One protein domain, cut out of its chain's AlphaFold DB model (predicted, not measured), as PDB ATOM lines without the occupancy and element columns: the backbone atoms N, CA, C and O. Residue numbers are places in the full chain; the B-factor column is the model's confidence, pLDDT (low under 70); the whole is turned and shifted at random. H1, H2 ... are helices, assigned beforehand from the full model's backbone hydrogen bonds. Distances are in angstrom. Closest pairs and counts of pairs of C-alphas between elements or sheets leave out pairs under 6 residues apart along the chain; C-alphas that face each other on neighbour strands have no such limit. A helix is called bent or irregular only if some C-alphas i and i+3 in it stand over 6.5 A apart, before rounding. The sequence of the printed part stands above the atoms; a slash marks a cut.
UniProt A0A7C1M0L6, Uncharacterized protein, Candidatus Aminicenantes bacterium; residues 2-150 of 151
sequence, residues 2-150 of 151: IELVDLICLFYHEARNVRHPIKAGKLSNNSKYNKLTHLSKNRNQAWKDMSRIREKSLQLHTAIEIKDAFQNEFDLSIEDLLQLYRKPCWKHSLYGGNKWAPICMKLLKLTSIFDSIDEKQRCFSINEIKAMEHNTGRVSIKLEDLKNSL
ATOM      1  N   ILE A   2      24.718   5.180  13.672       95.50
ATOM      2  CA  ILE A   2      23.887   4.971  12.461       95.50
ATOM      3  C   ILE A   2      23.357   6.288  11.873       95.50
ATOM      4  O   ILE A   2      23.552   6.571  10.695       95.50
ATOM      5  N   GLU A   3      22.750   7.134  12.708       96.75
ATOM      6  CA  GLU A   3      22.178   8.401  12.243       96.75
ATOM      7  C   GLU A   3      23.225   9.382  11.697       96.75
ATOM      8  O   GLU A   3      22.931  10.120  10.760       96.75
ATOM      9  N   LEU A   4      24.451   9.372  12.235       97.69
ATOM     10  CA  LEU A   4      25.537  10.214  11.731       97.69
ATOM     11  C   LEU A   4      25.989   9.750  10.340       97.69
ATOM     12  O   LEU A   4      26.144  10.579   9.445       97.69
ATOM     13  N   VAL A   5      26.146   8.434  10.150       98.38
ATOM     14  CA  VAL A   5      26.486   7.836   8.848       98.38
ATOM     15  C   VAL A   5      25.413   8.161   7.814       98.38
ATOM     16  O   VAL A   5      25.735   8.614   6.715       98.38
ATOM     17  N   ASP A   6      24.137   7.985   8.163       97.94
ATOM     18  CA  ASP A   6      23.027   8.290   7.261       97.94
ATOM     19  C   ASP A   6      22.970   9.775   6.896       97.94
ATOM     20  O   ASP A   6      22.745  10.108   5.730       97.94
ATOM     21  N   LEU A   7      23.207  10.666   7.866       98.19
ATOM     22  CA  LEU A   7      23.288  12.097   7.608       98.19
ATOM     23  C   LEU A   7      24.431  12.404   6.647       98.19
ATOM     24  O   LEU A   7      24.162  12.947   5.583       98.19
ATOM     25  N   ILE A   8      25.674  12.023   6.953       98.50
ATOM     26  CA  ILE A   8      26.826  12.281   6.073       98.50
ATOM     27  C   ILE A   8      26.558  11.739   4.666       98.50
ATOM     28  O   ILE A   8      26.693  12.476   3.686       98.50
ATOM     29  N   CYS A   9      26.070  10.502   4.560       98.44
ATOM     30  CA  CYS A   9      25.711   9.900   3.283       98.44
ATOM     31  C   CYS A   9      24.675  10.729   2.514       98.44
ATOM     32  O   CYS A   9      24.826  10.928   1.309       98.44
ATOM     33  N   LEU A  10      23.646  11.260   3.182       97.81
ATOM     34  CA  LEU A  10      22.657  12.131   2.545       97.81
ATOM     35  C   LEU A  10      23.299  13.368   1.916       97.81
ATOM     36  O   LEU A  10      22.905  13.753   0.818       97.81
ATOM     37  N   PHE A  11      24.294  13.981   2.557       97.38
ATOM     38  CA  PHE A  11      24.949  15.161   1.989       97.38
ATOM     39  C   PHE A  11      25.760  14.832   0.738       97.38
ATOM     40  O   PHE A  11      25.683  15.592  -0.225       97.38
ATOM     41  N   TYR A  12      26.480  13.712   0.687       98.06
ATOM     42  CA  TYR A  12      27.140  13.287  -0.557       98.06
ATOM     43  C   TYR A  12      26.118  12.894  -1.624       98.06
ATOM     44  O   TYR A  12      26.231  13.306  -2.780       98.06
ATOM     45  N   HIS A  13      25.065  12.179  -1.223       97.44
ATOM     46  CA  HIS A  13      23.959  11.832  -2.099       97.44
ATOM     47  C   HIS A  13      23.380  13.095  -2.739       97.44
ATOM     48  O   HIS A  13      23.318  13.182  -3.960       97.44
ATOM     49  N   GLU A  14      23.011  14.121  -1.977       95.81
ATOM     50  CA  GLU A  14      22.452  15.361  -2.526       95.81
ATOM     51  C   GLU A  14      23.440  16.153  -3.386       95.81
ATOM     52  O   GLU A  14      23.031  16.764  -4.382       95.81
ATOM     53  N   ALA A  15      24.736  16.073  -3.080       96.06
ATOM     54  CA  ALA A  15      25.785  16.735  -3.842       96.06
ATOM     55  C   ALA A  15      25.918  16.171  -5.263       96.06
ATOM     56  O   ALA A  15      26.350  16.896  -6.160       96.06
ATOM     57  N   ARG A  16      25.447  14.939  -5.527       96.06
ATOM     58  CA  ARG A  16      25.386  14.342  -6.879       96.06
ATOM     59  C   ARG A  16      24.689  15.237  -7.905       96.06
ATOM     60  O   ARG A  16      25.010  15.202  -9.096       96.06
ATOM     61  N   ASN A  17      23.765  16.085  -7.446       94.81
ATOM     62  CA  ASN A  17      23.045  17.044  -8.279       94.81
ATOM     63  C   ASN A  17      23.952  18.130  -8.882       94.81
ATOM     64  O   ASN A  17      23.504  18.869  -9.756       94.81
ATOM     65  N   VAL A  18      25.233  18.212  -8.496       94.31
ATOM     66  CA  VAL A  18      26.246  19.095  -9.110       94.31
ATOM     67  C   VAL A  18      26.376  18.904 -10.624       94.31
ATOM     68  O   VAL A  18      26.735  19.833 -11.342       94.31
ATOM     69  N   ARG A  19      25.949  17.747 -11.143       93.50
ATOM     70  CA  ARG A  19      25.754  17.507 -12.582       93.50
ATOM     71  C   ARG A  19      24.920  18.582 -13.289       93.50
ATOM     72  O   ARG A  19      25.169  18.851 -14.458       93.50
ATOM     73  N   HIS A  20      23.942  19.193 -12.617       92.06
ATOM     74  CA  HIS A  20      23.072  20.209 -13.216       92.06
ATOM     75  C   HIS A  20      23.822  21.516 -13.511       92.06
ATOM     76  O   HIS A  20      23.845  21.916 -14.677       92.06
ATOM     77  N   PRO A  21      24.477  22.176 -12.531       92.25
ATOM     78  CA  PRO A  21      25.284  23.353 -12.829       92.25
ATOM     79  C   PRO A  21      26.489  23.045 -13.731       92.25
ATOM     80  O   PRO A  21      26.834  23.902 -14.539       92.25
ATOM     81  N   ILE A  22      27.073  21.838 -13.670       93.00
ATOM     82  CA  ILE A  22      28.112  21.392 -14.621       93.00
ATOM     83  C   ILE A  22      27.569  21.369 -16.056       93.00
ATOM     84  O   ILE A  22      28.126  22.017 -16.937       93.00
ATOM     85  N   LYS A  23      26.442  20.682 -16.295       91.50
ATOM     86  CA  LYS A  23      25.812  20.596 -17.624       91.50
ATOM     87  C   LYS A  23      25.409  21.973 -18.163       91.50
ATOM     88  O   LYS A  23      25.431  22.187 -19.367       91.50
ATOM     89  N   ALA A  24      25.047  22.898 -17.278       90.94
ATOM     90  CA  ALA A  24      24.702  24.272 -17.631       90.94
ATOM     91  C   ALA A  24      25.923  25.194 -17.844       90.94
ATOM     92  O   ALA A  24      25.732  26.394 -18.019       90.94
ATOM     93  N   GLY A  25      27.158  24.683 -17.759       92.25
ATOM     94  CA  GLY A  25      28.382  25.482 -17.903       92.25
ATOM     95  C   GLY A  25      28.635  26.469 -16.755       92.25
ATOM     96  O   GLY A  25      29.453  27.373 -16.886       92.25
ATOM     97  N   LYS A  26      27.941  26.320 -15.618       90.81
ATOM     98  CA  LYS A  26      28.046  27.222 -14.454       90.81
ATOM     99  C   LYS A  26      29.167  26.836 -13.482       90.81
ATOM    100  O   LYS A  26      29.373  27.525 -12.482       90.81
ATOM    101  N   LEU A  27      29.849  25.720 -13.731       90.12
ATOM    102  CA  LEU A  27      31.033  25.272 -13.005       90.12
ATOM    103  C   LEU A  27      32.118  24.922 -14.022       90.12
ATOM    104  O   LEU A  27      31.859  24.180 -14.961       90.12
ATOM    105  N   SER A  28      33.312  25.485 -13.839       81.69
ATOM    106  CA  SER A  28      34.453  25.311 -14.744       81.69
ATOM    107  C   SER A  28      35.298  24.077 -14.411       81.69
ATOM    108  O   SER A  28      35.792  23.405 -15.309       81.69
ATOM    109  N   ASN A  29      35.448  23.746 -13.125       77.44
ATOM    110  CA  ASN A  29      36.184  22.564 -12.675       77.44
ATOM    111  C   ASN A  29      35.226  21.383 -12.454       77.44
ATOM    112  O   ASN A  29      34.721  21.171 -11.350       77.44
ATOM    113  N   ASN A  30      34.964  20.640 -13.530       83.56
ATOM    114  CA  ASN A  30      34.061  19.487 -13.507       83.56
ATOM    115  C   ASN A  30      34.726  18.237 -12.918       83.56
ATOM    116  O   ASN A  30      34.050  17.452 -12.253       83.56
ATOM    117  N   SER A  31      36.040  18.078 -13.120       91.88
ATOM    118  CA  SER A  31      36.777  16.875 -12.720       91.88
ATOM    119  C   SER A  31      36.774  16.662 -11.209       91.88
ATOM    120  O   SER A  31      36.642  15.523 -10.765       91.88
ATOM    121  N   LYS A  32      36.797  17.749 -10.419       94.62
ATOM    122  CA  LYS A  32      36.676  17.699  -8.950       94.62
ATOM    123  C   LYS A  32      35.425  16.956  -8.466       94.62
ATOM    124  O   LYS A  32      35.439  16.372  -7.392       94.62
ATOM    125  N   TYR A  33      34.336  16.972  -9.233       95.81
ATOM    126  CA  TYR A  33      33.063  16.372  -8.824       95.81
ATOM    127  C   TYR A  33      32.763  15.049  -9.532       95.81
ATOM    128  O   TYR A  33      31.635  14.563  -9.443       95.81
ATOM    129  N   ASN A  34      33.738  14.456 -10.232       95.31
ATOM    130  CA  ASN A  34      33.517  13.263 -11.047       95.31
ATOM    131  C   ASN A  34      32.861  12.134 -10.248       95.31
ATOM    132  O   ASN A  34      31.841  11.604 -10.673       95.31
ATOM    133  N   LYS A  35      33.368  11.792  -9.064       97.31
ATOM    134  CA  LYS A  35      32.800  10.689  -8.276       97.31
ATOM    135  C   LYS A  35      31.332  10.925  -7.883       97.31
ATOM    136  O   LYS A  35      30.517  10.010  -7.952       97.31
ATOM    137  N   LEU A  36      30.953  12.170  -7.589       96.94
ATOM    138  CA  LEU A  36      29.555  12.548  -7.347       96.94
ATOM    139  C   LEU A  36      28.686  12.455  -8.612       96.94
ATOM    140  O   LEU A  36      27.513  12.083  -8.543       96.94
ATOM    141  N   THR A  37      29.217  12.827  -9.779       95.31
ATOM    142  CA  THR A  37      28.453  12.780 -11.034       95.31
ATOM    143  C   THR A  37      28.304  11.365 -11.590       95.31
ATOM    144  O   THR A  37      27.331  11.134 -12.306       95.31
ATOM    145  N   HIS A  38      29.184  10.429 -11.210       96.31
ATOM    146  CA  HIS A  38      29.087   9.004 -11.553       96.31
ATOM    147  C   HIS A  38      27.977   8.258 -10.799       96.31
ATOM    148  O   HIS A  38      27.495   7.248 -11.301       96.31
ATOM    149  N   LEU A  39      27.524   8.759  -9.641       97.44
ATOM    150  CA  LEU A  39      26.347   8.200  -8.967       97.44
ATOM    151  C   LEU A  39      25.118   8.237  -9.881       97.44
ATOM    152  O   LEU A  39      24.935   9.180 -10.662       97.44
ATOM    153  N   SER A  40      24.213   7.275  -9.719       97.44
ATOM    154  CA  SER A  40      23.033   7.167 -10.573       97.44
ATOM    155  C   SER A  40      22.182   8.446 -10.659       97.44
ATOM    156  O   SER A  40      22.129   9.307  -9.770       97.44
ATOM    157  N   LYS A  41      21.491   8.611 -11.795       95.25
ATOM    158  CA  LYS A  41      20.504   9.691 -12.003       95.25
ATOM    159  C   LYS A  41      19.217   9.443 -11.239       95.25
ATOM    160  O   LYS A  41      18.658  10.378 -10.669       95.25
ATOM    161  N   ASN A  42      18.779   8.189 -11.205       95.94
ATOM    162  CA  ASN A  42      17.656   7.785 -10.382       95.94
ATOM    163  C   ASN A  42      18.019   7.964  -8.901       95.94
ATOM    164  O   ASN A  42      19.088   7.549  -8.460       95.94
ATOM    165  N   ARG A  43      17.121   8.607  -8.150       95.06
ATOM    166  CA  ARG A  43      17.310   8.927  -6.733       95.06
ATOM    167  C   ARG A  43      17.566   7.682  -5.882       95.06
ATOM    168  O   ARG A  43      18.544   7.655  -5.151       95.06
ATOM    169  N   ASN A  44      16.710   6.676  -5.992       96.56
ATOM    170  CA  ASN A  44      16.777   5.491  -5.141       96.56
ATOM    171  C   ASN A  44      17.983   4.623  -5.528       96.56
ATOM    172  O   ASN A  44      18.703   4.139  -4.661       96.56
ATOM    173  N   GLN A  45      18.277   4.519  -6.829       97.88
ATOM    174  CA  GLN A  45      19.479   3.825  -7.287       97.88
ATOM    175  C   GLN A  45      20.757   4.515  -6.792       97.88
ATOM    176  O   GLN A  45      21.652   3.835  -6.319       97.88
ATOM    177  N   ALA A  46      20.833   5.851  -6.802       97.56
ATOM    178  CA  ALA A  46      22.005   6.563  -6.280       97.56
ATOM    179  C   ALA A  46      22.218   6.319  -4.781       97.56
ATOM    180  O   ALA A  46      23.352   6.241  -4.322       97.56
ATOM    181  N   TRP A  47      21.132   6.189  -4.016       97.81
ATOM    182  CA  TRP A  47      21.205   5.803  -2.609       97.81
ATOM    183  C   TRP A  47      21.710   4.366  -2.433       97.81
ATOM    184  O   TRP A  47      22.553   4.108  -1.573       97.81
ATOM    185  N   LYS A  48      21.257   3.445  -3.292       97.50
ATOM    186  CA  LYS A  48      21.741   2.059  -3.337       97.50
ATOM    187  C   LYS A  48      23.215   1.968  -3.733       97.50
ATOM    188  O   LYS A  48      23.943   1.196  -3.115       97.50
ATOM    189  N   ASP A  49      23.678   2.781  -4.678       97.94
ATOM    190  CA  ASP A  49      25.089   2.849  -5.091       97.94
ATOM    191  C   ASP A  49      26.011   3.211  -3.906       97.94
ATOM    192  O   ASP A  49      27.176   2.821  -3.871       97.94
ATOM    193  N   MET A  50      25.481   3.910  -2.894       98.12
ATOM    194  CA  MET A  50      26.203   4.300  -1.677       98.12
ATOM    195  C   MET A  50      26.066   3.294  -0.517       98.12
ATOM    196  O   MET A  50      26.607   3.536   0.562       98.12
ATOM    197  N   SER A  51      25.369   2.167  -0.701       96.81
ATOM    198  CA  SER A  51      25.194   1.130   0.338       96.81
ATOM    199  C   SER A  51      26.528   0.636   0.898       96.81
ATOM    200  O   SER A  51      26.728   0.676   2.109       96.81
ATOM    201  N   ARG A  52      27.483   0.301   0.021       97.31
ATOM    202  CA  ARG A  52      28.812  -0.193   0.409       97.31
ATOM    203  C   ARG A  52      29.542   0.755   1.362       97.31
ATOM    204  O   ARG A  52      30.096   0.312   2.364       97.31
ATOM    205  N   ILE A  53      29.568   2.056   1.053       98.25
ATOM    206  CA  ILE A  53      30.261   3.029   1.912       98.25
ATOM    207  C   ILE A  53      29.508   3.240   3.227       98.25
ATOM    208  O   ILE A  53      30.144   3.323   4.271       98.25
ATOM    209  N   ARG A  54      28.166   3.223   3.215       97.62
ATOM    210  CA  ARG A  54      27.361   3.271   4.447       97.62
ATOM    211  C   ARG A  54      27.664   2.080   5.353       97.62
ATOM    212  O   ARG A  54      27.992   2.285   6.514       97.62
ATOM    213  N   GLU A  55      27.607   0.859   4.826       97.62
ATOM    214  CA  GLU A  55      27.888  -0.378   5.571       97.62
ATOM    215  C   GLU A  55      29.301  -0.386   6.155       97.62
ATOM    216  O   GLU A  55      29.478  -0.687   7.335       97.62
ATOM    217  N   LYS A  56      30.297   0.023   5.361       97.88
ATOM    218  CA  LYS A  56      31.680   0.169   5.825       97.88
ATOM    219  C   LYS A  56      31.790   1.193   6.956       97.88
ATOM    220  O   LYS A  56      32.428   0.915   7.966       97.88
ATOM    221  N   SER A  57      31.168   2.361   6.811       98.06
ATOM    222  CA  SER A  57      31.224   3.422   7.819       98.06
ATOM    223  C   SER A  57      30.492   3.079   9.116       98.06
ATOM    224  O   SER A  57      30.839   3.627  10.158       98.06
ATOM    225  N   LEU A  58      29.514   2.170   9.088       97.62
ATOM    226  CA  LEU A  58      28.846   1.682  10.300       97.62
ATOM    227  C   LEU A  58      29.770   0.867  11.218       97.62
ATOM    228  O   LEU A  58      29.453   0.725  12.395       97.62
ATOM    229  N   GLN A  59      30.893   0.362  10.700       97.62
ATOM    230  CA  GLN A  59      31.900  -0.366  11.484       97.62
ATOM    231  C   GLN A  59      32.920   0.560  12.166       97.62
ATOM    232  O   GLN A  59      33.803   0.078  12.866       97.62
ATOM    233  N   LEU A  60      32.836   1.874  11.940       97.62
ATOM    234  CA  LEU A  60      33.769   2.863  12.484       97.62
ATOM    235  C   LEU A  60      33.239   3.439  13.801       97.62
ATOM    236  O   LEU A  60      32.027   3.460  14.045       97.62
ATOM    237  N   HIS A  61      34.143   3.920  14.652       95.19
ATOM    238  CA  HIS A  61      33.819   4.252  16.041       95.19
ATOM    239  C   HIS A  61      33.806   5.748  16.329       95.19
ATOM    240  O   HIS A  61      33.179   6.165  17.302       95.19
ATOM    241  N   THR A  62      34.425   6.552  15.470       97.56
ATOM    242  CA  THR A  62      34.525   8.003  15.650       97.56
ATOM    243  C   THR A  62      33.929   8.767  14.473       97.56
ATOM    244  O   THR A  62      33.833   8.267  13.347       97.56
ATOM    245  N   ALA A  63      33.526  10.015  14.712       97.56
ATOM    246  CA  ALA A  63      33.028  10.877  13.647       97.56
ATOM    247  C   ALA A  63      34.116  11.217  12.621       97.56
ATOM    248  O   ALA A  63      33.804  11.348  11.434       97.56
ATOM    249  N   ILE A  64      35.377  11.329  13.055       97.56
ATOM    250  CA  ILE A  64      36.509  11.592  12.159       97.56
ATOM    251  C   ILE A  64      36.734  10.429  11.186       97.56
ATOM    252  O   ILE A  64      36.788  10.659   9.982       97.56
ATOM    253  N   GLU A  65      36.722   9.181  11.663       98.31
ATOM    254  CA  GLU A  65      36.859   8.003  10.797       98.31
ATOM    255  C   GLU A  65      35.726   7.927   9.766       98.31
ATOM    256  O   GLU A  65      35.963   7.628   8.593       98.31
ATOM    257  N   ILE A  66      34.484   8.226  10.175       98.56
ATOM    258  CA  ILE A  66      33.349   8.254   9.244       98.56
ATOM    259  C   ILE A  66      33.544   9.345   8.190       98.56
ATOM    260  O   ILE A  66      33.359   9.070   7.002       98.56
ATOM    261  N   LYS A  67      33.908  10.571   8.597       98.12
ATOM    262  CA  LYS A  67      34.187  11.668   7.658       98.12
ATOM    263  C   LYS A  67      35.240  11.250   6.637       98.12
ATOM    264  O   LYS A  67      35.000  11.390   5.439       98.12
ATOM    265  N   ASP A  68      36.355  10.705   7.108       98.38
ATOM    266  CA  ASP A  68      37.483  10.313   6.269       98.38
ATOM    267  C   ASP A  68      37.100   9.194   5.299       98.38
ATOM    268  O   ASP A  68      37.488   9.225   4.132       98.38
ATOM    269  N   ALA A  69      36.272   8.236   5.727       98.56
ATOM    270  CA  ALA A  69      35.771   7.185   4.848       98.56
ATOM    271  C   ALA A  69      34.988   7.756   3.653       98.56
ATOM    272  O   ALA A  69      35.255   7.377   2.511       98.56
ATOM    273  N   PHE A  70      34.064   8.694   3.889       98.62
ATOM    274  CA  PHE A  70      33.318   9.347   2.807       98.62
ATOM    275  C   PHE A  70      34.194  10.287   1.976       98.62
ATOM    276  O   PHE A  70      34.064  10.318   0.751       98.62
ATOM    277  N   GLN A  71      35.105  11.023   2.611       98.50
ATOM    278  CA  GLN A  71      36.038  11.893   1.907       98.50
ATOM    279  C   GLN A  71      36.917  11.104   0.939       98.50
ATOM    280  O   GLN A  71      37.047  11.507  -0.212       98.50
ATOM    281  N   ASN A  72      37.456   9.965   1.366       98.25
ATOM    282  CA  ASN A  72      38.260   9.088   0.516       98.25
ATOM    283  C   ASN A  72      37.423   8.419  -0.583       98.25
ATOM    284  O   ASN A  72      37.886   8.259  -1.714       98.25
ATOM    285  N   GLU A  73      36.174   8.046  -0.285       98.31
ATOM    286  CA  GLU A  73      35.283   7.483  -1.302       98.31
ATOM    287  C   GLU A  73      35.005   8.507  -2.407       98.31
ATOM    288  O   GLU A  73      35.072   8.129  -3.568       98.31
ATOM    289  N   PHE A  74      34.783   9.791  -2.090       98.12
ATOM    290  CA  PHE A  74      34.329  10.814  -3.048       98.12
ATOM    291  C   PHE A  74      35.360  11.880  -3.453       98.12
ATOM    292  O   PHE A  74      35.031  12.730  -4.281       98.12
ATOM    293  N   ASP A  75      36.577  11.840  -2.911       97.62
ATOM    294  CA  ASP A  75      37.633  12.862  -3.045       97.62
ATOM    295  C   ASP A  75      37.164  14.285  -2.685       97.62
ATOM    296  O   ASP A  75      37.600  15.281  -3.268       97.62
ATOM    297  N   LEU A  76      36.224  14.389  -1.743       97.81
ATOM    298  CA  LEU A  76      35.612  15.649  -1.327       97.81
ATOM    299  C   LEU A  76      35.352  15.627   0.169       97.81
ATOM    300  O   LEU A  76      34.702  14.711   0.657       97.81
ATOM    301  N   SER A  77      35.798  16.656   0.881       98.25
ATOM    302  CA  SER A  77      35.479  16.854   2.300       98.25
ATOM    303  C   SER A  77      34.050  17.391   2.500       98.25
ATOM    304  O   SER A  77      33.419  17.893   1.562       98.25
ATOM    305  N   ILE A  78      33.525  17.359   3.732       97.94
ATOM    306  CA  ILE A  78      32.242  18.016   4.063       97.94
ATOM    307  C   ILE A  78      32.348  19.533   3.838       97.94
ATOM    308  O   ILE A  78      31.398  20.184   3.401       97.94
ATOM    309  N   GLU A  79      33.523  20.097   4.086       98.00
ATOM    310  CA  GLU A  79      33.883  21.484   3.844       98.00
ATOM    311  C   GLU A  79      33.771  21.815   2.346       98.00
ATOM    312  O   GLU A  79      33.165  22.827   1.984       98.00
ATOM    313  N   ASP A  80      34.241  20.932   1.459       97.25
ATOM    314  CA  ASP A  80      34.043  21.065   0.011       97.25
ATOM    315  C   ASP A  80      32.562  21.020  -0.376       97.25
ATOM    316  O   ASP A  80      32.122  21.819  -1.208       97.25
ATOM    317  N   LEU A  81      31.776  20.126   0.236       96.94
ATOM    318  CA  LEU A  81      30.330  20.066   0.007       96.94
ATOM    319  C   LEU A  81      29.642  21.357   0.458       96.94
ATOM    320  O   LEU A  81      28.794  21.890  -0.255       96.94
ATOM    321  N   LEU A  82      30.025  21.908   1.611       97.06
ATOM    322  CA  LEU A  82      29.518  23.192   2.089       97.06
ATOM    323  C   LEU A  82      29.838  24.317   1.097       97.06
ATOM    324  O   LEU A  82      28.952  25.109   0.763       97.06
ATOM    325  N   GLN A  83      31.072  24.376   0.590       95.38
ATOM    326  CA  GLN A  83      31.449  25.362  -0.424       95.38
ATOM    327  C   GLN A  83      30.655  25.175  -1.711       95.38
ATOM    328  O   GLN A  83      30.185  26.158  -2.282       95.38
ATOM    329  N   LEU A  84      30.453  23.930  -2.148       94.94
ATOM    330  CA  LEU A  84      29.603  23.608  -3.284       94.94
ATOM    331  C   LEU A  84      28.176  24.121  -3.063       94.94
ATOM    332  O   LEU A  84      27.655  24.816  -3.933       94.94
ATOM    333  N   TYR A  85      27.554  23.840  -1.918       95.19
ATOM    334  CA  TYR A  85      26.180  24.256  -1.622       95.19
ATOM    335  C   TYR A  85      25.996  25.768  -1.502       95.19
ATOM    336  O   TYR A  85      24.905  26.264  -1.773       95.19
ATOM    337  N   ARG A  86      27.052  26.505  -1.150       94.25
ATOM    338  CA  ARG A  86      27.054  27.976  -1.113       94.25
ATOM    339  C   ARG A  86      27.187  28.629  -2.490       94.25
ATOM    340  O   ARG A  86      27.021  29.844  -2.592       94.25
ATOM    341  N   LYS A  87      27.513  27.876  -3.548       92.25
ATOM    342  CA  LYS A  87      27.762  28.480  -4.864       92.25
ATOM    343  C   LYS A  87      26.494  29.141  -5.436       92.25
ATOM    344  O   LYS A  87      25.445  28.500  -5.500       92.25
ATOM    345  N   PRO A  88      26.585  30.370  -5.980       90.25
ATOM    346  CA  PRO A  88      25.437  31.062  -6.577       90.25
ATOM    347  C   PRO A  88      24.793  30.338  -7.765       90.25
ATOM    348  O   PRO A  88      23.653  30.638  -8.118       90.25
ATOM    349  N   CYS A  89      25.486  29.373  -8.384       89.06
ATOM    350  CA  CYS A  89      24.951  28.584  -9.495       89.06
ATOM    351  C   CYS A  89      23.677  27.801  -9.132       89.06
ATOM    352  O   CYS A  89      22.927  27.425 -10.034       89.06
ATOM    353  N   TRP A  90      23.407  27.622  -7.836       88.12
ATOM    354  CA  TRP A  90      22.193  27.009  -7.307       88.12
ATOM    355  C   TRP A  90      21.009  27.961  -7.125       88.12
ATOM    356  O   TRP A  90      19.928  27.516  -6.734       88.12
ATOM    357  N   LYS A  91      21.174  29.266  -7.362       76.94
ATOM    358  CA  LYS A  91      20.079  30.234  -7.234       76.94
ATOM    359  C   LYS A  91      18.920  29.817  -8.155       76.94
ATOM    360  O   LYS A  91      19.137  29.560  -9.337       76.94
ATOM    361  N   HIS A  92      17.712  29.731  -7.594       74.56
ATOM    362  CA  HIS A  92      16.492  29.226  -8.250       74.56
ATOM    363  C   HIS A  92      16.518  27.740  -8.666       74.56
ATOM    364  O   HIS A  92      15.623  27.290  -9.376       74.56
ATOM    365  N   SER A  93      17.504  26.955  -8.221       75.31
ATOM    366  CA  SER A  93      17.527  25.512  -8.469       75.31
ATOM    367  C   SER A  93      16.525  24.780  -7.573       75.31
ATOM    368  O   SER A  93      16.488  24.985  -6.357       75.31
ATOM    369  N   LEU A  94      15.764  23.859  -8.171       72.94
ATOM    370  CA  LEU A  94      14.943  22.887  -7.440       72.94
ATOM    371  C   LEU A  94      15.796  21.803  -6.751       72.94
ATOM    372  O   LEU A  94      15.324  21.130  -5.840       72.94
ATOM    373  N   TYR A  95      17.058  21.647  -7.166       68.31
ATOM    374  CA  TYR A  95      17.979  20.609  -6.701       68.31
ATOM    375  C   TYR A  95      19.201  21.205  -6.003       68.31
ATOM    376  O   TYR A  95      19.770  22.183  -6.494       68.31
ATOM    377  N   GLY A  96      19.644  20.574  -4.911       65.56
ATOM    378  CA  GLY A  96      20.821  20.996  -4.147       65.56
ATOM    379  C   GLY A  96      20.757  22.452  -3.661       65.56
ATOM    380  O   GLY A  96      19.704  23.091  -3.628       65.56
ATOM    381  N   GLY A  97      21.916  22.994  -3.292       72.25
ATOM    382  CA  GLY A  97      22.107  24.440  -3.209       72.25
ATOM    383  C   GLY A  97      21.922  25.113  -1.856       72.25
ATOM    384  O   GLY A  97      22.111  24.506  -0.807       72.25
ATOM    385  N   ASN A  98      21.574  26.404  -1.907       77.56
ATOM    386  CA  ASN A  98      21.646  27.342  -0.779       77.56
ATOM    387  C   ASN A  98      20.906  26.878   0.479       77.56
ATOM    388  O   ASN A  98      21.328  27.220   1.577       77.56
ATOM    389  N   LYS A  99      19.813  26.114   0.338       89.69
ATOM    390  CA  LYS A  99      19.074  25.570   1.488       89.69
ATOM    391  C   LYS A  99      19.818  24.420   2.168       89.69
ATOM    392  O   LYS A  99      19.705  24.287   3.376       89.69
ATOM    393  N   TRP A 100      20.638  23.662   1.439       94.81
ATOM    394  CA  TRP A 100      21.509  22.625   2.001       94.81
ATOM    395  C   TRP A 100      22.757  23.193   2.675       94.81
ATOM    396  O   TRP A 100      23.284  22.562   3.583       94.81
ATOM    397  N   ALA A 101      23.215  24.390   2.297       95.38
ATOM    398  CA  ALA A 101      24.378  25.029   2.913       95.38
ATOM    399  C   ALA A 101      24.269  25.204   4.448       95.38
ATOM    400  O   ALA A 101      25.188  24.768   5.144       95.38
ATOM    401  N   PRO A 102      23.195  25.783   5.028       96.06
ATOM    402  CA  PRO A 102      23.069  25.893   6.483       96.06
ATOM    403  C   PRO A 102      22.944  24.527   7.170       96.06
ATOM    404  O   PRO A 102      23.481  24.354   8.262       96.06
ATOM    405  N   ILE A 103      22.304  23.545   6.526       97.50
ATOM    406  CA  ILE A 103      22.188  22.180   7.062       97.50
ATOM    407  C   ILE A 103      23.570  21.506   7.081       97.50
ATOM    408  O   ILE A 103      23.963  20.919   8.085       97.50
ATOM    409  N   CYS A 104      24.349  21.669   6.008       97.81
ATOM    410  CA  CYS A 104      25.710  21.145   5.883       97.81
ATOM    411  C   CYS A 104      26.639  21.800   6.906       97.81
ATOM    412  O   CYS A 104      27.465  21.132   7.515       97.81
ATOM    413  N   MET A 105      26.455  23.095   7.169       97.88
ATOM    414  CA  MET A 105      27.191  23.800   8.214       97.88
ATOM    415  C   MET A 105      26.874  23.259   9.616       97.88
ATOM    416  O   MET A 105      27.795  23.098  10.416       97.88
ATOM    417  N   LYS A 106      25.605  22.934   9.916       98.12
ATOM    418  CA  LYS A 106      25.246  22.255  11.173       98.12
ATOM    419  C   LYS A 106      25.864  20.859  11.262       98.12
ATOM    420  O   LYS A 106      26.410  20.528  12.309       98.12
ATOM    421  N   LEU A 107      25.832  20.073  10.180       98.00
ATOM    422  CA  LEU A 107      26.490  18.763  10.141       98.00
ATOM    423  C   LEU A 107      27.996  18.888  10.385       98.00
ATOM    424  O   LEU A 107      28.535  18.169  11.216       98.00
ATOM    425  N   LEU A 108      28.664  19.824   9.709       98.00
ATOM    426  CA  LEU A 108      30.093  20.062   9.873       98.00
ATOM    427  C   LEU A 108      30.441  20.368  11.337       98.00
ATOM    428  O   LEU A 108      31.314  19.716  11.910       98.00
ATOM    429  N   LYS A 109      29.702  21.290  11.967       97.94
ATOM    430  CA  LYS A 109      29.866  21.609  13.391       97.94
ATOM    431  C   LYS A 109      29.600  20.401  14.289       97.94
ATOM    432  O   LYS A 109      30.336  20.194  15.246       97.94
ATOM    433  N   LEU A 110      28.562  19.614  13.998       97.69
ATOM    434  CA  LEU A 110      28.264  18.403  14.758       97.69
ATOM    435  C   LEU A 110      29.436  17.425  14.667       97.69
ATOM    436  O   LEU A 110      29.922  16.970  15.692       97.69
ATOM    437  N   THR A 111      29.936  17.151  13.463       97.25
ATOM    438  CA  THR A 111      31.030  16.191  13.268       97.25
ATOM    439  C   THR A 111      32.329  16.594  13.964       97.25
ATOM    440  O   THR A 111      33.053  15.714  14.405       97.25
ATOM    441  N   SER A 112      32.620  17.892  14.116       96.75
ATOM    442  CA  SER A 112      33.838  18.349  14.804       96.75
ATOM    443  C   SER A 112      33.784  18.208  16.325       96.75
ATOM    444  O   SER A 112      34.824  18.267  16.971       96.75
ATOM    445  N   ILE A 113      32.587  18.079  16.906       97.12
ATOM    446  CA  ILE A 113      32.399  17.938  18.360       97.12
ATOM    447  C   ILE A 113      31.790  16.589  18.749       97.12
ATOM    448  O   ILE A 113      31.629  16.323  19.930       97.12
ATOM    449  N   PHE A 114      31.412  15.752  17.779       97.38
ATOM    450  CA  PHE A 114      30.561  14.581  18.001       97.38
ATOM    451  C   PHE A 114      31.126  13.648  19.072       97.38
ATOM    452  O   PHE A 114      30.408  13.238  19.981       97.38
ATOM    453  N   ASP A 115      32.423  13.363  18.995       96.94
ATOM    454  CA  ASP A 115      33.087  12.420  19.891       96.94
ATOM    455  C   ASP A 115      33.333  13.006  21.295       96.94
ATOM    456  O   ASP A 115      33.510  12.243  22.241       96.94
ATOM    457  N   SER A 116      33.278  14.336  21.464       97.06
ATOM    458  CA  SER A 116      33.516  15.024  22.744       97.06
ATOM    459  C   SER A 116      32.252  15.430  23.506       97.06
ATOM    460  O   SER A 116      32.340  15.781  24.681       97.06
ATOM    461  N   ILE A 117      31.082  15.384  22.865       97.50
ATOM    462  CA  ILE A 117      29.789  15.675  23.500       97.50
ATOM    463  C   ILE A 117      29.099  14.402  24.003       97.50
ATOM    464  O   ILE A 117      29.317  13.307  23.479       97.50
ATOM    465  N   ASP A 118      28.235  14.556  25.008       97.62
ATOM    466  CA  ASP A 118      27.442  13.451  25.548       97.62
ATOM    467  C   ASP A 118      26.326  12.995  24.585       97.62
ATOM    468  O   ASP A 118      25.955  13.683  23.629       97.62
ATOM    469  N   GLU A 119      25.758  11.818  24.852       96.06
ATOM    470  CA  GLU A 119      24.732  11.213  23.996       96.06
ATOM    471  C   GLU A 119      23.479  12.089  23.852       96.06
ATOM    472  O   GLU A 119      22.913  12.197  22.764       96.06
ATOM    473  N   LYS A 120      23.069  12.794  24.913       97.44
ATOM    474  CA  LYS A 120      21.896  13.676  24.875       97.44
ATOM    475  C   LYS A 120      22.132  14.845  23.919       97.44
ATOM    476  O   LYS A 120      21.247  15.186  23.132       97.44
ATOM    477  N   GLN A 121      23.321  15.438  23.956       97.69
ATOM    478  CA  GLN A 121      23.728  16.512  23.054       97.69
ATOM    479  C   GLN A 121      23.868  16.024  21.606       97.69
ATOM    480  O   GLN A 121      23.467  16.746  20.684       97.69
ATOM    481  N   ARG A 122      24.365  14.795  21.384       97.56
ATOM    482  CA  ARG A 122      24.389  14.162  20.049       97.56
ATOM    483  C   ARG A 122      22.981  14.004  19.497       97.56
ATOM    484  O   ARG A 122      22.705  14.511  18.411       97.56
ATOM    485  N   CYS A 123      22.086  13.365  20.252       97.38
ATOM    486  CA  CYS A 123      20.694  13.163  19.854       97.38
ATOM    487  C   CYS A 123      19.995  14.491  19.560       97.38
ATOM    488  O   CYS A 123      19.319  14.618  18.541       97.38
ATOM    489  N   PHE A 124      20.182  15.499  20.418       97.88
ATOM    490  CA  PHE A 124      19.624  16.830  20.197       97.88
ATOM    491  C   PHE A 124      20.117  17.430  18.874       97.88
ATOM    492  O   PHE A 124      19.305  17.811  18.034       97.88
ATOM    493  N   SER A 125      21.432  17.438  18.644       98.12
ATOM    494  CA  SER A 125      22.034  18.025  17.440       98.12
ATOM    495  C   SER A 125      21.630  17.286  16.156       98.12
ATOM    496  O   SER A 125      21.364  17.916  15.131       98.12
ATOM    497  N   ILE A 126      21.541  15.952  16.203       98.19
ATOM    498  CA  ILE A 126      21.037  15.126  15.097       98.19
ATOM    499  C   ILE A 126      19.576  15.476  14.797       98.19
ATOM    500  O   ILE A 126      19.220  15.694  13.637       98.19
ATOM    501  N   ASN A 127      18.732  15.565  15.827       98.00
ATOM    502  CA  ASN A 127      17.317  15.888  15.663       98.00
ATOM    503  C   ASN A 127      17.107  17.306  15.131       98.00
ATOM    504  O   ASN A 127      16.254  17.504  14.267       98.00
ATOM    505  N   GLU A 128      17.925  18.269  15.561       98.25
ATOM    506  CA  GLU A 128      17.921  19.608  14.979       98.25
ATOM    507  C   GLU A 128      18.196  19.566  13.474       98.25
ATOM    508  O   GLU A 128      17.470  20.201  12.716       98.25
ATOM    509  N   ILE A 129      19.211  18.812  13.030       98.25
ATOM    510  CA  ILE A 129      19.535  18.661  11.602       98.25
ATOM    511  C   ILE A 129      18.381  17.984  10.853       98.25
ATOM    512  O   ILE A 129      17.971  18.457   9.793       98.25
ATOM    513  N   LYS A 130      17.823  16.903  11.410       98.19
ATOM    514  CA  LYS A 130      16.702  16.150  10.821       98.19
ATOM    515  C   LYS A 130      15.433  16.995  10.666       98.19
ATOM    516  O   LYS A 130      14.678  16.775   9.720       98.19
ATOM    517  N   ALA A 131      15.212  17.966  11.549       98.00
ATOM    518  CA  ALA A 131      14.069  18.872  11.492       98.00
ATOM    519  C   ALA A 131      14.221  20.007  10.458       98.00
ATOM    520  O   ALA A 131      13.229  20.665  10.141       98.00
ATOM    521  N   MET A 132      15.424  20.248   9.920       97.75
ATOM    522  CA  MET A 132      15.653  21.340   8.968       97.75
ATOM    523  C   MET A 132      14.949  21.101   7.627       97.75
ATOM    524  O   MET A 132      14.869  19.979   7.118       97.75
ATOM    525  N   GLU A 133      14.491  22.197   7.024       95.75
ATOM    526  CA  GLU A 133      13.874  22.209   5.699       95.75
ATOM    527  C   GLU A 133      14.909  22.448   4.595       95.75
ATOM    528  O   GLU A 133      15.768  23.329   4.681       95.75
ATOM    529  N   HIS A 134      14.781  21.686   3.514       92.50
ATOM    530  CA  HIS A 134      15.488  21.875   2.255       92.50
ATOM    531  C   HIS A 134      14.487  22.171   1.125       92.50
ATOM    532  O   HIS A 134      13.300  22.377   1.359       92.50
ATOM    533  N   ASN A 135      14.943  22.191  -0.132       88.50
ATOM    534  CA  ASN A 135      14.166  22.682  -1.282       88.50
ATOM    535  C   ASN A 135      12.799  22.002  -1.505       88.50
ATOM    536  O   ASN A 135      11.953  22.582  -2.173       88.50
ATOM    537  N   THR A 136      12.594  20.779  -1.007       88.94
ATOM    538  CA  THR A 136      11.420  19.949  -1.331       88.94
ATOM    539  C   THR A 136      10.844  19.226  -0.110       88.94
ATOM    540  O   THR A 136      10.146  18.234  -0.281       88.94
ATOM    541  N   GLY A 137      11.193  19.635   1.112       93.38
ATOM    542  CA  GLY A 137      10.732  18.963   2.330       93.38
ATOM    543  C   GLY A 137      11.725  19.046   3.483       93.38
ATOM    544  O   GLY A 137      12.577  19.934   3.521       93.38
ATOM    545  N   ARG A 138      11.606  18.109   4.426       96.81
ATOM    546  CA  ARG A 138      12.464  18.004   5.614       96.81
ATOM    547  C   ARG A 138      13.503  16.900   5.460       96.81
ATOM    548  O   ARG A 138      13.236  15.873   4.835       96.81
ATOM    549  N   VAL A 139      14.659  17.091   6.097       97.38
ATOM    550  CA  VAL A 139      15.766  16.119   6.094       97.38
ATOM    551  C   VAL A 139      15.318  14.744   6.601       97.38
ATOM    552  O   VAL A 139      15.657  13.738   5.980       97.38
ATOM    553  N   SER A 140      14.537  14.688   7.685       97.69
ATOM    554  CA  SER A 140      14.015  13.433   8.245       97.69
ATOM    555  C   SER A 140      13.180  12.639   7.243       97.69
ATOM    556  O   SER A 140      13.487  11.477   6.995       97.69
ATOM    557  N   ILE A 141      12.186  13.290   6.633       97.56
ATOM    558  CA  ILE A 141      11.273  12.682   5.654       97.56
ATOM    559  C   ILE A 141      12.079  12.147   4.470       97.56
ATOM    560  O   ILE A 141      11.914  11.009   4.052       97.56
ATOM    561  N   LYS A 142      13.031  12.943   3.969       96.19
ATOM    562  CA  LYS A 142      13.868  12.524   2.847       96.19
ATOM    563  C   LYS A 142      14.728  11.300   3.168       96.19
ATOM    564  O   LYS A 142      14.885  10.436   2.311       96.19
ATOM    565  N   LEU A 143      15.310  11.233   4.365       96.81
ATOM    566  CA  LEU A 143      16.070  10.059   4.802       96.81
ATOM    567  C   LEU A 143      15.188   8.820   4.901       96.81
ATOM    568  O   LEU A 143      15.606   7.747   4.476       96.81
ATOM    569  N   GLU A 144      13.994   8.968   5.464       96.88
ATOM    570  CA  GLU A 144      13.026   7.886   5.603       96.88
ATOM    571  C   GLU A 144      12.596   7.343   4.235       96.88
ATOM    572  O   GLU A 144      12.742   6.148   3.987       96.88
ATOM    573  N   ASP A 145      12.221   8.216   3.297       96.19
ATOM    574  CA  ASP A 145      11.879   7.839   1.920       96.19
ATOM    575  C   ASP A 145      13.009   7.062   1.226       96.19
ATOM    576  O   ASP A 145      12.775   6.078   0.522       96.19
ATOM    577  N   LEU A 146      14.258   7.510   1.402       95.94
ATOM    578  CA  LEU A 146      15.425   6.856   0.809       95.94
ATOM    579  C   LEU A 146      15.683   5.484   1.437       95.94
ATOM    580  O   LEU A 146      15.995   4.536   0.717       95.94
ATOM    581  N   LYS A 147      15.527   5.354   2.756       93.62
ATOM    582  CA  LYS A 147      15.660   4.071   3.459       93.62
ATOM    583  C   LYS A 147      14.576   3.084   3.041       93.62
ATOM    584  O   LYS A 147      14.903   1.947   2.722       93.62
ATOM    585  N   ASN A 148      13.330   3.539   2.955       92.44
ATOM    586  CA  ASN A 148      12.198   2.708   2.550       92.44
ATOM    587  C   ASN A 148      12.301   2.253   1.090       92.44
ATOM    588  O   ASN A 148      11.754   1.219   0.738       92.44
ATOM    589  N   SER A 149      13.043   2.973   0.244       88.19
ATOM    590  CA  SER A 149      13.293   2.553  -1.142       88.19
ATOM    591  C   SER A 149      14.258   1.369  -1.303       88.19
ATOM    592  O   SER A 149      14.490   0.933  -2.431       88.19
ATOM    593  N   LEU A 150      14.861   0.896  -0.205       79.81
ATOM    594  CA  LEU A 150      15.745  -0.274  -0.176       79.81
ATOM    595  C   LEU A 150      15.041  -1.553   0.311       79.81
ATOM    596  O   LEU A 150      15.669  -2.609   0.269       79.81
TER     597      LEU A 150
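Overview. This is residues 2 to 150 of the 151 residues of an uncharacterized protein of Candidatus Aminicenantes bacterium (UniProt A0A7C1M0L6). One long helix, H1, runs through the middle of the domain, and the eight shorter helices make a loose ring round it: H2, H4, H5, H6 and H7 pack on it, and H3, H8 and H9 come close to it. H6, H7 and H8 run side by side in alternating directions on one side of H1, and H9 passes crosswise to H1. The printed part has 149 residues with nine named helices, H1 to H9 in order along the chain, and no named strand; the class is all helix. The whole is compact, with a radius of gyration of the C-alphas of 14.6 A, and elongated, spanning 45 by 28 by 27 A.

Along the chain. H1, residues 2 to 23, is 34.0 A from first to last C-alpha and begins at C-alpha 2, (23.887, 4.971, 12.461). It is irregular, but only just: C-alphas 16 and 19 are 6.53 A apart. H2, residues 31 to 38, is irregular too, with C-alphas 32 and 35 8.0 A apart. H3 is residues 43 to 49, H4 residues 51 to 57, and H6 residues 78 to 85. H5, residues 63 to 74, is 16.7 A long; H7, residues 100 to 113, is 20.2 A; H8, residues 119 to 131, is 18.1 A. H9, residues 139 to 148, is 14.3 A long and ends at C-alpha 148, (12.198, 2.708, 2.550).

Arrangement. H1 is the hub, touching five helices. Its residues 12 to 19 touch H2, with the closest C-alphas, those of Arg 16 and Leu 36, 4.6 A apart. Val 5 is closest to both H4 and H5, its C-alpha 6.4 A from that of Arg 54 and 6.9 A from that of Ile 66. H1 and H6 touch at a steep tilt of 40 degrees, closest at the C-alphas of Ala 15 and Leu 81, 6.8 A. H1 and H7 only just touch, with 3 pairs of C-alphas within 8 A, closest at Phe 11 and Cys 104, 7.2 A. H6 and H7 form a helical hairpin at 12 degrees, and H7 and H8 another at 7 degrees, with the C-alphas of Ile 103 and Ile 129 closest, 6.3 A. H8 and H9 touch only at the corner, about perpendicular at 89 degrees. H3 is close to H1 and H9 but not clearly touching either. Every O i to N i+4 pair is within hydrogen-bond range in H3, H4, H5, H6, H8 and H9; in H1 13 of 18 are, in H2 2 of 4, in H7 9 of 10.

Size, cuts and confidence. The C-alphas farthest apart, those of Gly 25 and Asp 118, are 45.1 A apart. The printed part has no cut. The link from H6 to H7, 14 residues, is long. Mean pLDDT of the printed part is 94.5; residues 95 and 96 are under 70.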